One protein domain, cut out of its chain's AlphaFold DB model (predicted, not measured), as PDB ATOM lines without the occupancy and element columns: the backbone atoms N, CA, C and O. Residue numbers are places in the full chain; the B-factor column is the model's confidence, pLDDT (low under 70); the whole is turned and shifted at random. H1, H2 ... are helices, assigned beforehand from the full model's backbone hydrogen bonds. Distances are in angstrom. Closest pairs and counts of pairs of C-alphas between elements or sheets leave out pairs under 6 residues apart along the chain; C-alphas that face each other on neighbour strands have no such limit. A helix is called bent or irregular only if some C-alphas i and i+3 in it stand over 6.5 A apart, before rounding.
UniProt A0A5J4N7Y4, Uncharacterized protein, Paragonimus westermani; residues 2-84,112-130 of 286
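Overview. This is residues 2 to 84 and 112 to 130 of the 286 residues of an uncharacterized protein of Paragonimus westermani (UniProt A0A5J4N7Y4). Two long helices, H1 and H3, lie side by side and run opposite ways; the shorter H2 is set steeply to H1 at one end of this pair, between the two in the chain, and H4 starts against H1 nearer the pair's other end and sticks out as an arm with residues 119 to 130. The printed part has 102 residues with four named helices, in the order H1, H2, H3, H4, and no named strand; its class is all helix. It is loose, with a radius of gyration of the C-alphas of 17.7 A, and spans 52 by 39 by 23 A.

Along the chain. Find C-alpha 3 at (170.115, -14.905, -171.839); from there H1, residues 3 to 27 and the longest helix by residues, runs 36.1 A to C-alpha 27 at (145.163, 11.067, -169.094). Read on to residues 37 to 49 for H2, 18.4 A from first to last C-alpha. H3 is residues 55 to 78 and covers 34.8 A between its first and last C-alphas. After the cut, H4 takes residues 113 to 130, 25.3 A long, and ends with C-alpha 130 at (140.598, -22.410, -162.392). No helix is bent or irregular.

Arrangement. Begin with H1 and H3, which touch at a shallow tilt of 24 degrees and run opposite ways; their closest C-alphas, those of Ile 14 and Leu 65, are 6.2 A apart. Look next at Ala 27 and Ala 47, the closest C-alphas of H1 and H2 at 5.8 A: these helices are close but not clearly touching, at a steep tilt of 62 degrees. H2 and H3 are apart, and so are H2 and H4. H4 touches H1 with residues 113 to 118 alone, on residues 7 to 15 of H1, about perpendicular at 84 degrees; the C-alphas of Gly 11 and Ala 114 are the closest, 3.9 A apart. H3 and H4 are close but not clearly touching, with the C-alphas of Glu 72 and Ala 113 the closest at 7.2 A. In H1, H2, H3 and H4 every O i to N i+4 pair is within hydrogen-bond range.

Size, cuts and confidence. The two C-alphas farthest apart are those of Thr 2 and Leu 38, at 52.6 A. Without residues 119 to 130, which stand free, the body spans 52 by 25 by 15 A. Residues 85 to 111 are not printed, and C-alphas 84 and 112 are 6.3 A apart across this cut, which lies in the link from H3 to H4. The link from H1 to H2 is short and that from H2 to H3 is tight. The mean pLDDT of the printed part is 90.0; look for values under 70 at residues 83 to 84 and 127 to 130.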
ATOM      1  N   THR A   2     171.317 -16.030-167.204       92.06
ATOM      2  CA  THR A   2     171.257 -16.587-168.565       92.06
ATOM      3  C   THR A   2     170.722 -15.530-169.541       92.06
ATOM      4  O   THR A   2     170.313 -14.442-169.129       92.06
ATOM      5  N   ILE A   3     170.726 -15.813-170.848       92.31
ATOM      6  CA  ILE A   3     170.115 -14.905-171.839       92.31
ATOM      7  C   ILE A   3     168.587 -14.859-171.652       92.31
ATOM      8  O   ILE A   3     167.986 -13.797-171.791       92.31
ATOM      9  N   LEU A   4     167.972 -15.979-171.252       90.81
ATOM     10  CA  LEU A   4     166.532 -16.075-170.994       90.81
ATOM     11  C   LEU A   4     166.090 -15.184-169.823       90.81
ATOM     12  O   LEU A   4     165.147 -14.422-169.995       90.81
ATOM     13  N   THR A   5     166.816 -15.173-168.696       93.75
ATOM     14  CA  THR A   5     166.480 -14.279-167.565       93.75
ATOM     15  C   THR A   5     166.603 -12.797-167.938       93.75
ATOM     16  O   THR A   5     165.857 -11.968-167.437       93.75
ATOM     17  N   LYS A   6     167.520 -12.444-168.853       94.50
ATOM     18  CA  LYS A   6     167.633 -11.067-169.370       94.50
ATOM     19  C   LYS A   6     166.496 -10.704-170.327       94.50
ATOM     20  O   LYS A   6     166.071  -9.555-170.353       94.50
ATOM     21  N   LEU A   7     166.022 -11.659-171.132       93.25
ATOM     22  CA  LEU A   7     164.844 -11.461-171.983       93.25
ATOM     23  C   LEU A   7     163.593 -11.239-171.133       93.25
ATOM     24  O   LEU A   7     162.835 -10.325-171.430       93.25
ATOM     25  N   GLU A   8     163.412 -12.026-170.074       94.06
ATOM     26  CA  GLU A   8     162.333 -11.865-169.095       94.06
ATOM     27  C   GLU A   8     162.350 -10.466-168.460       94.06
ATOM     28  O   GLU A   8     161.387  -9.721-168.634       94.06
ATOM     29  N   GLU A   9     163.475 -10.055-167.864       96.19
ATOM     30  CA  GLU A   9     163.655  -8.728-167.251       96.19
ATOM     31  C   GLU A   9     163.351  -7.578-168.233       96.19
ATOM     32  O   GLU A   9     162.578  -6.665-167.931       96.19
ATOM     33  N   VAL A  10     163.908  -7.630-169.450       95.44
ATOM     34  CA  VAL A  10     163.633  -6.628-170.496       95.44
ATOM     35  C   VAL A  10     162.160  -6.662-170.916       95.44
ATOM     36  O   VAL A  10     161.565  -5.610-171.159       95.44
ATOM     37  N   GLY A  11     161.543  -7.845-170.964       94.19
ATOM     38  CA  GLY A  11     160.119  -8.025-171.226       94.19
ATOM     39  C   GLY A  11     159.237  -7.344-170.180       94.19
ATOM     40  O   GLY A  11     158.305  -6.631-170.555       94.19
ATOM     41  N   GLU A  12     159.547  -7.495-168.892       96.12
ATOM     42  CA  GLU A  12     158.836  -6.824-167.798       96.12
ATOM     43  C   GLU A  12     158.996  -5.300-167.843       96.12
ATOM     44  O   GLU A  12     158.007  -4.568-167.739       96.12
ATOM     45  N   GLN A  13     160.221  -4.808-168.061       97.12
ATOM     46  CA  GLN A  13     160.498  -3.372-168.169       97.12
ATOM     47  C   GLN A  13     159.751  -2.732-169.349       97.12
ATOM     48  O   GLN A  13     159.203  -1.635-169.213       97.12
ATOM     49  N   ILE A  14     159.674  -3.428-170.490       95.75
ATOM     50  CA  ILE A  14     158.877  -3.001-171.648       95.75
ATOM     51  C   ILE A  14     157.389  -2.935-171.292       95.75
ATOM     52  O   ILE A  14     156.755  -1.931-171.605       95.75
ATOM     53  N   VAL A  15     156.830  -3.958-170.634       95.38
ATOM     54  CA  VAL A  15     155.411  -3.967-170.228       95.38
ATOM     55  C   VAL A  15     155.107  -2.790-169.296       95.38
ATOM     56  O   VAL A  15     154.197  -2.017-169.588       95.38
ATOM     57  N   SER A  16     155.927  -2.568-168.261       96.81
ATOM     58  CA  SER A  16     155.741  -1.448-167.326       96.81
ATOM     59  C   SER A  16     155.823  -0.075-168.009       96.81
ATOM     60  O   SER A  16     155.079   0.839-167.656       96.81
ATOM     61  N   LEU A  17     156.715   0.099-168.992       95.75
ATOM     62  CA  LEU A  17     156.819   1.353-169.747       95.75
ATOM     63  C   LEU A  17     155.677   1.546-170.749       95.75
ATOM     64  O   LEU A  17     155.223   2.676-170.917       95.75
ATOM     65  N   GLU A  18     155.195   0.481-171.393       93.69
ATOM     66  CA  GLU A  18     154.009   0.533-172.257       93.69
ATOM     67  C   GLU A  18     152.747   0.886-171.461       93.69
ATOM     68  O   GLU A  18     151.957   1.711-171.913       93.69
ATOM     69  N   GLU A  19     152.581   0.322-170.262       95.12
ATOM     70  CA  GLU A  19     151.470   0.629-169.355       95.12
ATOM     71  C   GLU A  19     151.512   2.087-168.886       95.12
ATOM     72  O   GLU A  19     150.529   2.804-169.065       95.12
ATOM     73  N   LYS A  20     152.670   2.574-168.414       95.12
ATOM     74  CA  LYS A  20     152.861   3.990-168.041       95.12
ATOM     75  C   LYS A  20     152.601   4.938-169.210       95.12
ATOM     76  O   LYS A  20     151.946   5.959-169.041       95.12
ATOM     77  N   LEU A  21     153.095   4.621-170.409       94.12
ATOM     78  CA  LEU A  21     152.834   5.438-171.598       94.12
ATOM     79  C   LEU A  21     151.350   5.436-171.983       94.12
ATOM     80  O   LEU A  21     150.832   6.491-172.336       94.12
ATOM     81  N   LYS A  22     150.661   4.295-171.869       93.56
ATOM     82  CA  LYS A  22     149.219   4.184-172.123       93.56
ATOM     83  C   LYS A  22     148.388   4.947-171.091       93.56
ATOM     84  O   LYS A  22     147.402   5.569-171.464       93.56
ATOM     85  N   GLU A  23     148.773   4.918-169.819       94.25
ATOM     86  CA  GLU A  23     148.133   5.693-168.752       94.25
ATOM     87  C   GLU A  23     148.296   7.200-168.988       94.25
ATOM     88  O   GLU A  23     147.314   7.938-168.946       94.25
ATOM     89  N   ILE A  24     149.506   7.645-169.347       92.56
ATOM     90  CA  ILE A  24     149.769   9.035-169.734       92.56
ATOM     91  C   ILE A  24     148.941   9.418-170.965       92.56
ATOM     92  O   ILE A  24     148.284  10.452-170.956       92.56
ATOM     93  N   ASP A  25     148.948   8.614-172.028       90.75
ATOM     94  CA  ASP A  25     148.192   8.936-173.241       90.75
ATOM     95  C   ASP A  25     146.664   8.905-172.977       90.75
ATOM     96  O   ASP A  25     145.951   9.731-173.539       90.75
ATOM     97  N   LYS A  26     146.166   8.077-172.039       92.19
ATOM     98  CA  LYS A  26     144.773   8.110-171.543       92.19
ATOM     99  C   LYS A  26     144.460   9.373-170.731       92.19
ATOM    100  O   LYS A  26     143.370   9.908-170.875       92.19
ATOM    101  N   ALA A  27     145.379   9.858-169.895       90.56
ATOM    102  CA  ALA A  27     145.163  11.067-169.094       90.56
ATOM    103  C   ALA A  27     144.975  12.327-169.957       90.56
ATOM    104  O   ALA A  27     144.295  13.255-169.538       90.56
ATOM    105  N   PHE A  28     145.559  12.344-171.159       90.06
ATOM    106  CA  PHE A  28     145.397  13.408-172.156       90.06
ATOM    107  C   PHE A  28     144.309  13.110-173.204       90.06
ATOM    108  O   PHE A  28     144.114  13.923-174.105       90.06
ATOM    109  N   ALA A  29     143.627  11.965-173.124       90.25
ATOM    110  CA  ALA A  29     142.531  11.630-174.021       90.25
ATOM    111  C   ALA A  29     141.203  12.197-173.481       90.25
ATOM    112  O   ALA A  29     140.944  12.095-172.277       90.25
ATOM    113  N   PRO A  30     140.338  12.759-174.339       89.31
ATOM    114  CA  PRO A  30     138.991  13.138-173.939       89.31
ATOM    115  C   PRO A  30     138.150  11.897-173.615       89.31
ATOM    116  O   PRO A  30     138.408  10.795-174.098       89.31
ATOM    117  N   GLN A  31     137.138  12.075-172.765       85.12
ATOM    118  CA  GLN A  31     136.341  10.957-172.239       85.12
ATOM    119  C   GLN A  31     135.243  10.478-173.203       85.12
ATOM    120  O   GLN A  31     134.750   9.361-173.061       85.12
ATOM    121  N   MET A  32     134.851  11.313-174.171       84.69
ATOM    122  CA  MET A  32     133.805  11.001-175.149       84.69
ATOM    123  C   MET A  32     134.381  10.330-176.399       84.69
ATOM    124  O   MET A  32     135.492  10.635-176.821       84.69
ATOM    125  N   ALA A  33     133.595   9.449-177.028       82.62
ATOM    126  CA  ALA A  33     134.007   8.731-178.238       82.62
ATOM    127  C   ALA A  33     134.210   9.651-179.458       82.62
ATOM    128  O   ALA A  33     135.090   9.391-180.272       82.62
ATOM    129  N   ASN A  34     133.416  10.723-179.553       86.38
ATOM    130  CA  ASN A  34     133.539  11.789-180.546       86.38
ATOM    131  C   ASN A  34     133.659  13.126-179.788       86.38
ATOM    132  O   ASN A  34     132.631  13.730-179.479       86.38
ATOM    133  N   PRO A  35     134.872  13.540-179.391       88.75
ATOM    134  CA  PRO A  35     135.086  14.796-178.683       88.75
ATOM    135  C   PRO A  35     134.922  15.994-179.626       88.75
ATOM    136  O   PRO A  35     135.255  15.916-180.809       88.75
ATOM    137  N   SER A  36     134.446  17.120-179.101       92.62
ATOM    138  CA  SER A  36     134.619  18.421-179.749       92.62
ATOM    139  C   SER A  36     136.021  18.982-179.470       92.62
ATOM    140  O   SER A  36     136.701  18.559-178.533       92.62
ATOM    141  N   GLU A  37     136.439  19.998-180.231       94.44
ATOM    142  CA  GLU A  37     137.710  20.707-179.998       94.44
ATOM    143  C   GLU A  37     137.811  21.286-178.570       94.44
ATOM    144  O   GLU A  37     138.901  21.358-177.995       94.44
ATOM    145  N   LEU A  38     136.675  21.663-177.966       95.00
ATOM    146  CA  LEU A  38     136.617  22.122-176.577       95.00
ATOM    147  C   LEU A  38     136.833  20.979-175.578       95.00
ATOM    148  O   LEU A  38     137.529  21.188-174.587       95.00
ATOM    149  N   ASP A  39     136.310  19.779-175.845       93.38
ATOM    150  CA  ASP A  39     136.504  18.606-174.977       93.38
ATOM    151  C   ASP A  39     137.961  18.121-175.003       93.38
ATOM    152  O   ASP A  39     138.511  17.729-173.972       93.38
ATOM    153  N   GLU A  40     138.616  18.176-176.170       93.62
ATOM    154  CA  GLU A  40     140.051  17.896-176.301       93.62
ATOM    155  C   GLU A  40     140.897  18.905-175.515       93.62
ATOM    156  O   GLU A  40     141.817  18.522-174.781       93.62
ATOM    157  N   LEU A  41     140.569  20.197-175.625       94.94
ATOM    158  CA  LEU A  41     141.257  21.257-174.892       94.94
ATOM    159  C   LEU A  41     141.020  21.149-173.380       94.94
ATOM    160  O   LEU A  41     141.963  21.323-172.603       94.94
ATOM    161  N   GLU A  42     139.800  20.832-172.946       93.69
ATOM    162  CA  GLU A  42     139.494  20.598-171.536       93.69
ATOM    163  C   GLU A  42     140.263  19.385-170.997       93.69
ATOM    164  O   GLU A  42     140.908  19.495-169.950       93.69
ATOM    165  N   ALA A  43     140.273  18.258-171.715       94.06
ATOM    166  CA  ALA A  43     141.040  17.075-171.332       94.06
ATOM    167  C   ALA A  43     142.539  17.392-171.201       94.06
ATOM    168  O   ALA A  43     143.156  17.066-170.183       94.06
ATOM    169  N   TYR A  44     143.113  18.113-172.169       93.31
ATOM    170  CA  TYR A  44     144.503  18.565-172.123       93.31
ATOM    171  C   TYR A  44     144.783  19.476-170.915       93.31
ATOM    172  O   TYR A  44     145.753  19.268-170.181       93.31
ATOM    173  N   MET A  45     143.924  20.467-170.663       95.25
ATOM    174  CA  MET A  45     144.075  21.389-169.534       95.25
ATOM    175  C   MET A  45     143.902  20.689-168.184       95.25
ATOM    176  O   MET A  45     144.630  20.997-167.240       95.25
ATOM    177  N   ASN A  46     142.983  19.733-168.075       94.19
ATOM    178  CA  ASN A  46     142.762  18.962-166.857       94.19
ATOM    179  C   ASN A  46     143.909  17.968-166.598       94.19
ATOM    180  O   ASN A  46     144.308  17.810-165.444       94.19
ATOM    181  N   ALA A  47     144.525  17.400-167.641       93.56
ATOM    182  CA  ALA A  47     145.765  16.628-167.532       93.56
ATOM    183  C   ALA A  47     146.938  17.478-167.007       93.56
ATOM    184  O   ALA A  47     147.687  17.045-166.133       93.56
ATOM    185  N   LEU A  48     147.090  18.718-167.488       92.88
ATOM    186  CA  LEU A  48     148.119  19.623-166.964       92.88
ATOM    187  C   LEU A  48     147.859  20.019-165.501       92.88
ATOM    188  O   LEU A  48     148.792  20.016-164.701       92.88
ATOM    189  N   LYS A  49     146.604  20.312-165.128       94.44
ATOM    190  CA  LYS A  49     146.221  20.639-163.739       94.44
ATOM    191  C   LYS A  49     146.438  19.473-162.770       94.44
ATOM    192  O   LYS A  49     146.807  19.712-161.626       94.44
ATOM    193  N   SER A  50     146.226  18.230-163.209       91.50
ATOM    194  CA  SER A  50     146.448  17.026-162.394       91.50
ATOM    195  C   SER A  50     147.921  16.604-162.293       91.50
ATOM    196  O   SER A  50     148.228  15.610-161.640       91.50
ATOM    197  N   GLY A  51     148.844  17.362-162.899       91.56
ATOM    198  CA  GLY A  51     150.278  17.082-162.855       91.56
ATOM    199  C   GLY A  51     150.717  15.952-163.788       91.56
ATOM    200  O   GLY A  51     151.734  15.306-163.528       91.56
ATOM    201  N   ALA A  52     149.969  15.685-164.864       92.12
ATOM    202  CA  ALA A  52     150.312  14.621-165.798       92.12
ATOM    203  C   ALA A  52     151.679  14.874-166.486       92.12
ATOM    204  O   ALA A  52     152.026  16.027-166.772       92.12
ATOM    205  N   PRO A  53     152.465  13.820-166.799       93.00
ATOM    206  CA  PRO A  53     153.851  13.966-167.239       93.00
ATOM    207  C   PRO A  53     154.052  14.864-168.459       93.00
ATOM    208  O   PRO A  53     153.370  14.757-169.488       93.00
ATOM    209  N   THR A  54     155.072  15.716-168.363       92.94
ATOM    210  CA  THR A  54     155.408  16.707-169.382       92.94
ATOM    211  C   THR A  54     155.789  16.048-170.708       92.94
ATOM    212  O   THR A  54     156.247  14.902-170.774       92.94
ATOM    213  N   ARG A  55     155.698  16.807-171.810       92.69
ATOM    214  CA  ARG A  55     156.148  16.348-173.137       92.69
ATOM    215  C   ARG A  55     157.589  15.816-173.111       92.69
ATOM    216  O   ARG A  55     157.876  14.816-173.765       92.69
ATOM    217  N   LYS A  56     158.487  16.448-172.343       94.75
ATOM    218  CA  LYS A  56     159.896  16.034-172.202       94.75
ATOM    219  C   LYS A  56     160.019  14.657-171.544       94.75
ATOM    220  O   LYS A  56     160.773  13.815-172.027       94.75
ATOM    221  N   GLU A  57     159.258  14.409-170.482       95.19
ATOM    222  CA  GLU A  57     159.240  13.121-169.779       95.19
ATOM    223  C   GLU A  57     158.610  12.027-170.637       95.19
ATOM    224  O   GLU A  57     159.194  10.955-170.780       95.19
ATOM    225  N   ARG A  58     157.495  12.316-171.320       93.94
ATOM    226  CA  ARG A  58     156.875  11.369-172.257       93.94
ATOM    227  C   ARG A  58     157.828  10.976-173.388       93.94
ATOM    228  O   ARG A  58     157.914   9.801-173.736       93.94
ATOM    229  N   MET A  59     158.599  11.926-173.926       95.50
ATOM    230  CA  MET A  59     159.639  11.635-174.923       95.50
ATOM    231  C   MET A  59     160.804  10.813-174.347       95.50
ATOM    232  O   MET A  59     161.315   9.939-175.044       95.50
ATOM    233  N   LYS A  60     161.186  11.026-173.078       97.50
ATOM    234  CA  LYS A  60     162.180  10.197-172.370       97.50
ATOM    235  C   LYS A  60     161.689   8.756-172.178       97.50
ATOM    236  O   LYS A  60     162.449   7.825-172.414       97.50
ATOM    237  N   LEU A  61     160.422   8.557-171.815       96.88
ATOM    238  CA  LEU A  61     159.818   7.222-171.705       96.88
ATOM    239  C   LEU A  61     159.756   6.525-173.077       96.88
ATOM    240  O   LEU A  61     160.120   5.356-173.192       96.88
ATOM    241  N   LYS A  62     159.385   7.250-174.145       94.88
ATOM    242  CA  LYS A  62     159.383   6.723-175.524       94.88
ATOM    243  C   LYS A  62     160.794   6.342-176.011       94.88
ATOM    244  O   LYS A  62     160.946   5.303-176.653       94.88
ATOM    245  N   SER A  63     161.840   7.106-175.673       96.19
ATOM    246  CA  SER A  63     163.227   6.751-176.028       96.19
ATOM    247  C   SER A  63     163.800   5.600-175.187       96.19
ATOM    248  O   SER A  63     164.542   4.766-175.717       96.19
ATOM    249  N   GLN A  64     163.411   5.487-173.912       97.25
ATOM    250  CA  GLN A  64     163.718   4.326-173.069       97.25
ATOM    251  C   GLN A  64     163.083   3.047-173.628       97.25
ATOM    252  O   GLN A  64     163.787   2.056-173.818       97.25
ATOM    253  N   LEU A  65     161.795   3.086-173.988       95.81
ATOM    254  CA  LEU A  65     161.102   1.965-174.630       95.81
ATOM    255  C   LEU A  65     161.809   1.533-175.925       95.81
ATOM    256  O   LEU A  65     162.053   0.346-176.124       95.81
ATOM    257  N   PHE A  66     162.211   2.481-176.778       93.75
ATOM    258  CA  PHE A  66     162.979   2.180-177.992       93.75
ATOM    259  C   PHE A  66     164.328   1.508-177.685       93.75
ATOM    260  O   PHE A  66     164.676   0.510-178.315       93.75
ATOM    261  N   THR A  67     165.061   1.997-176.680       96.12
ATOM    262  CA  THR A  67     166.323   1.386-176.223       96.12
ATOM    263  C   THR A  67     166.117  -0.056-175.750       96.12
ATOM    264  O   THR A  67     166.873  -0.943-176.151       96.12
ATOM    265  N   LEU A  68     165.066  -0.321-174.968       96.00
ATOM    266  CA  LEU A  68     164.732  -1.677-174.522       96.00
ATOM    267  C   LEU A  68     164.317  -2.586-175.680       96.00
ATOM    268  O   LEU A  68     164.774  -3.722-175.736       96.00
ATOM    269  N   ARG A  69     163.541  -2.092-176.653       93.06
ATOM    270  CA  ARG A  69     163.210  -2.850-177.872       93.06
ATOM    271  C   ARG A  69     164.453  -3.203-178.695       93.06
ATOM    272  O   ARG A  69     164.520  -4.293-179.258       93.06
ATOM    273  N   GLN A  70     165.477  -2.345-178.726       92.81
ATOM    274  CA  GLN A  70     166.770  -2.717-179.313       92.81
ATOM    275  C   GLN A  70     167.539  -3.750-178.472       92.81
ATOM    276  O   GLN A  70     168.206  -4.615-179.038       92.81
ATOM    277  N   ALA A  71     167.498  -3.654-177.141       94.00
ATOM    278  CA  ALA A  71     168.148  -4.619-176.251       94.00
ATOM    279  C   ALA A  71     167.504  -6.011-176.367       94.00
ATOM    280  O   ALA A  71     168.213  -6.991-176.585       94.00
ATOM    281  N   GLU A  72     166.170  -6.069-176.344       92.88
ATOM    282  CA  GLU A  72     165.350  -7.243-176.655       92.88
ATOM    283  C   GLU A  72     165.800  -7.869-177.982       92.88
ATOM    284  O   GLU A  72     166.171  -9.041-178.020       92.88
ATOM    285  N   LEU A  73     165.874  -7.077-179.060       90.19
ATOM    286  CA  LEU A  73     166.271  -7.559-180.385       90.19
ATOM    287  C   LEU A  73     167.665  -8.211-180.404       90.19
ATOM    288  O   LEU A  73     167.842  -9.256-181.033       90.19
ATOM    289  N   ARG A  74     168.643  -7.622-179.698       92.75
ATOM    290  CA  ARG A  74     170.002  -8.177-179.560       92.75
ATOM    291  C   ARG A  74     170.005  -9.470-178.739       92.75
ATOM    292  O   ARG A  74     170.702 -10.412-179.105       92.75
ATOM    293  N   LEU A  75     169.212  -9.549-177.671       92.94
ATOM    294  CA  LEU A  75     169.092 -10.756-176.845       92.94
ATOM    295  C   LEU A  75     168.418 -11.913-177.604       92.94
ATOM    296  O   LEU A  75     168.884 -13.045-177.507       92.94
ATOM    297  N   PHE A  76     167.389 -11.642-178.418       90.94
ATOM    298  CA  PHE A  76     166.787 -12.648-179.310       90.94
ATOM    299  C   PHE A  76     167.818 -13.221-180.297       90.94
ATOM    300  O   PHE A  76     167.880 -14.436-180.475       90.94
ATOM    301  N   GLN A  77     168.664 -12.364-180.887       90.00
ATOM    302  CA  GLN A  77     169.760 -12.791-181.767       90.00
ATOM    303  C   GLN A  77     170.795 -13.649-181.021       90.00
ATOM    304  O   GLN A  77     171.162 -14.714-181.509       90.00
ATOM    305  N   GLN A  78     171.224 -13.231-179.824       91.06
ATOM    306  CA  GLN A  78     172.172 -13.987-178.991       91.06
ATOM    307  C   GLN A  78     171.626 -15.349-178.538       91.06
ATOM    308  O   GLN A  78     172.389 -16.301-178.409       91.06
ATOM    309  N   ALA A  79     170.315 -15.455-178.310       88.88
ATOM    310  CA  ALA A  79     169.651 -16.702-177.940       88.88
ATOM    311  C   ALA A  79     169.395 -17.652-179.130       88.88
ATOM    312  O   ALA A  79     168.853 -18.735-178.925       88.88
ATOM    313  N   GLY A  80     169.704 -17.247-180.371       85.88
ATOM    314  CA  GLY A  80     169.337 -17.998-181.580       85.88
ATOM    315  C   GLY A  80     167.822 -18.089-181.818       85.88
ATOM    316  O   GLY A  80     167.362 -18.925-182.595       85.88
ATOM    317  N   LEU A  81     167.028 -17.248-181.147       83.25
ATOM    318  CA  LEU A  81     165.570 -17.293-181.193       83.25
ATOM    319  C   LEU A  81     165.033 -16.571-182.445       83.25
ATOM    320  O   LEU A  81     165.580 -15.541-182.853       83.25
ATOM    321  N   PRO A  82     163.936 -17.059-183.061       71.44
ATOM    322  CA  PRO A  82     163.414 -16.506-184.309       71.44
ATOM    323  C   PRO A  82     162.954 -15.048-184.147       71.44
ATOM    324  O   PRO A  82     161.905 -14.757-183.573       71.44
ATOM    325  N   GLN A  83     163.745 -14.131-184.710       67.38
ATOM    326  CA  GLN A  83     163.610 -12.682-184.562       67.38
ATOM    327  C   GLN A  83     162.206 -12.167-184.899       67.38
ATOM    328  O   GLN A  83     161.727 -12.357-186.023       67.38
ATOM    329  N   LEU A  84     161.609 -11.420-183.963       65.12
ATOM    330  CA  LEU A  84     160.395 -10.625-184.148       65.12
ATOM    331  C   LEU A  84     160.515  -9.741-185.405       65.12
ATOM    332  O   LEU A  84     161.201  -8.721-185.386       65.12
ATOM    333  N   GLY A 112     157.426 -11.535-178.843       82.44
ATOM    334  CA  GLY A 112     158.403 -10.701-178.138       82.44
ATOM    335  C   GLY A 112     158.399 -11.017-176.642       82.44
ATOM    336  O   GLY A 112     157.403 -11.522-176.123       82.44
ATOM    337  N   ALA A 113     159.468 -10.680-175.927       87.81
ATOM    338  CA  ALA A 113     159.589 -10.979-174.504       87.81
ATOM    339  C   ALA A 113     158.438 -10.347-173.702       87.81
ATOM    340  O   ALA A 113     157.765 -11.024-172.934       87.81
ATOM    341  N   ALA A 114     158.093  -9.093-174.001       88.94
ATOM    342  CA  ALA A 114     156.945  -8.398-173.408       88.94
ATOM    343  C   ALA A 114     155.569  -9.023-173.736       88.94
ATOM    344  O   ALA A 114     154.579  -8.767-173.049       88.94
ATOM    345  N   ALA A 115     155.464  -9.801-174.817       87.44
ATOM    346  CA  ALA A 115     154.249 -10.543-175.154       87.44
ATOM    347  C   ALA A 115     154.225 -11.911-174.451       87.44
ATOM    348  O   ALA A 115     153.171 -12.317-173.969       87.44
ATOM    349  N   ALA A 116     155.381 -12.569-174.311       89.00
ATOM    350  CA  ALA A 116     155.534 -13.779-173.505       89.00
ATOM    351  C   ALA A 116     155.243 -13.507-172.020       89.00
ATOM    352  O   ALA A 116     154.448 -14.225-171.429       89.00
ATOM    353  N   VAL A 117     155.784 -12.421-171.450       89.44
ATOM    354  CA  VAL A 117     155.503 -11.974-170.072       89.44
ATOM    355  C   VAL A 117     154.007 -11.720-169.865       89.44
ATOM    356  O   VAL A 117     153.426 -12.237-168.916       89.44
ATOM    357  N   ARG A 118     153.336 -10.996-170.777       90.25
ATOM    358  CA  ARG A 118     151.874 -10.788-170.699       90.25
ATOM    359  C   ARG A 118     151.080 -12.094-170.810       90.25
ATOM    360  O   ARG A 118     150.095 -12.259-170.098       90.25
ATOM    361  N   ALA A 119     151.499 -13.027-171.665       89.06
ATOM    362  CA  ALA A 119     150.862 -14.340-171.777       89.06
ATOM    363  C   ALA A 119     151.084 -15.213-170.527       89.06
ATOM    364  O   ALA A 119     150.174 -15.927-170.120       89.06
ATOM    365  N   ALA A 120     152.263 -15.133-169.902       88.12
ATOM    366  CA  ALA A 120     152.581 -15.831-168.660       88.12
ATOM    367  C   ALA A 120     151.766 -15.288-167.476       88.12
ATOM    368  O   ALA A 120     151.138 -16.076-166.777       88.12
ATOM    369  N   LYS A 121     151.684 -13.957-167.309       87.38
ATOM    370  CA  LYS A 121     150.851 -13.323-166.267       87.38
ATOM    371  C   LYS A 121     149.380 -13.738-166.374       87.38
ATOM    372  O   LYS A 121     148.833 -14.257-165.410       87.38
ATOM    373  N   ARG A 122     148.797 -13.665-167.578       88.56
ATOM    374  CA  ARG A 122     147.419 -14.127-167.836       88.56
ATOM    375  C   ARG A 122     147.193 -15.603-167.518       88.56
ATOM    376  O   ARG A 122     146.096 -15.969-167.107       88.56
ATOM    377  N   ARG A 123     148.196 -16.464-167.727       87.94
ATOM    378  CA  ARG A 123     148.105 -17.884-167.352       87.94
ATOM    379  C   ARG A 123     148.082 -18.061-165.840       87.94
ATOM    380  O   ARG A 123     147.192 -18.740-165.359       87.94
ATOM    381  N   LEU A 124     148.961 -17.378-165.104       85.31
ATOM    382  CA  LEU A 124     148.961 -17.407-163.635       85.31
ATOM    383  C   LEU A 124     147.636 -16.896-163.040       85.31
ATOM    384  O   LEU A 124     147.123 -17.490-162.097       85.31
ATOM    385  N   GLU A 125     147.061 -15.837-163.618       83.12
ATOM    386  CA  GLU A 125     145.725 -15.330-163.263       83.12
ATOM    387  C   GLU A 125     144.637 -16.390-163.534       83.12
ATOM    388  O   GLU A 125     143.867 -16.732-162.638       83.12
ATOM    389  N   SER A 126     144.631 -16.984-164.733       77.50
ATOM    390  CA  SER A 126     143.647 -18.010-165.126       77.50
ATOM    391  C   SER A 126     143.753 -19.290-164.290       77.50
ATOM    392  O   SER A 126     142.733 -19.870-163.929       77.50
ATOM    393  N   ASP A 127     144.969 -19.731-163.965       66.81
ATOM    394  CA  ASP A 127     145.218 -20.920-163.145       66.81
ATOM    395  C   ASP A 127     144.775 -20.684-161.685       66.81
ATOM    396  O   ASP A 127     144.263 -21.599-161.036       66.81
ATOM    397  N   SER A 128     144.887 -19.443-161.188       66.19
ATOM    398  CA  SER A 128     144.375 -19.051-159.868       66.19
ATOM    399  C   SER A 128     142.843 -19.060-159.789       66.19
ATOM    400  O   SER A 128     142.305 -19.366-158.726       66.19
ATOM    401  N   GLU A 129     142.129 -18.749-160.875       57.72
ATOM    402  CA  GLU A 129     140.660 -18.835-160.924       57.72
ATOM    403  C   GLU A 129     140.173 -20.266-161.227       57.72
ATOM    404  O   GLU A 129     139.198 -20.745-160.640       57.72
ATOM    405  N   ALA A 130     140.893 -21.011-162.073       52.44
ATOM    406  CA  ALA A 130     140.598 -22.410-162.392       52.44
ATOM    407  C   ALA A 130     140.735 -23.350-161.177       52.44
ATOM    408  O   ALA A 130     140.065 -24.389-161.119       52.44
TER     409      ALA A 130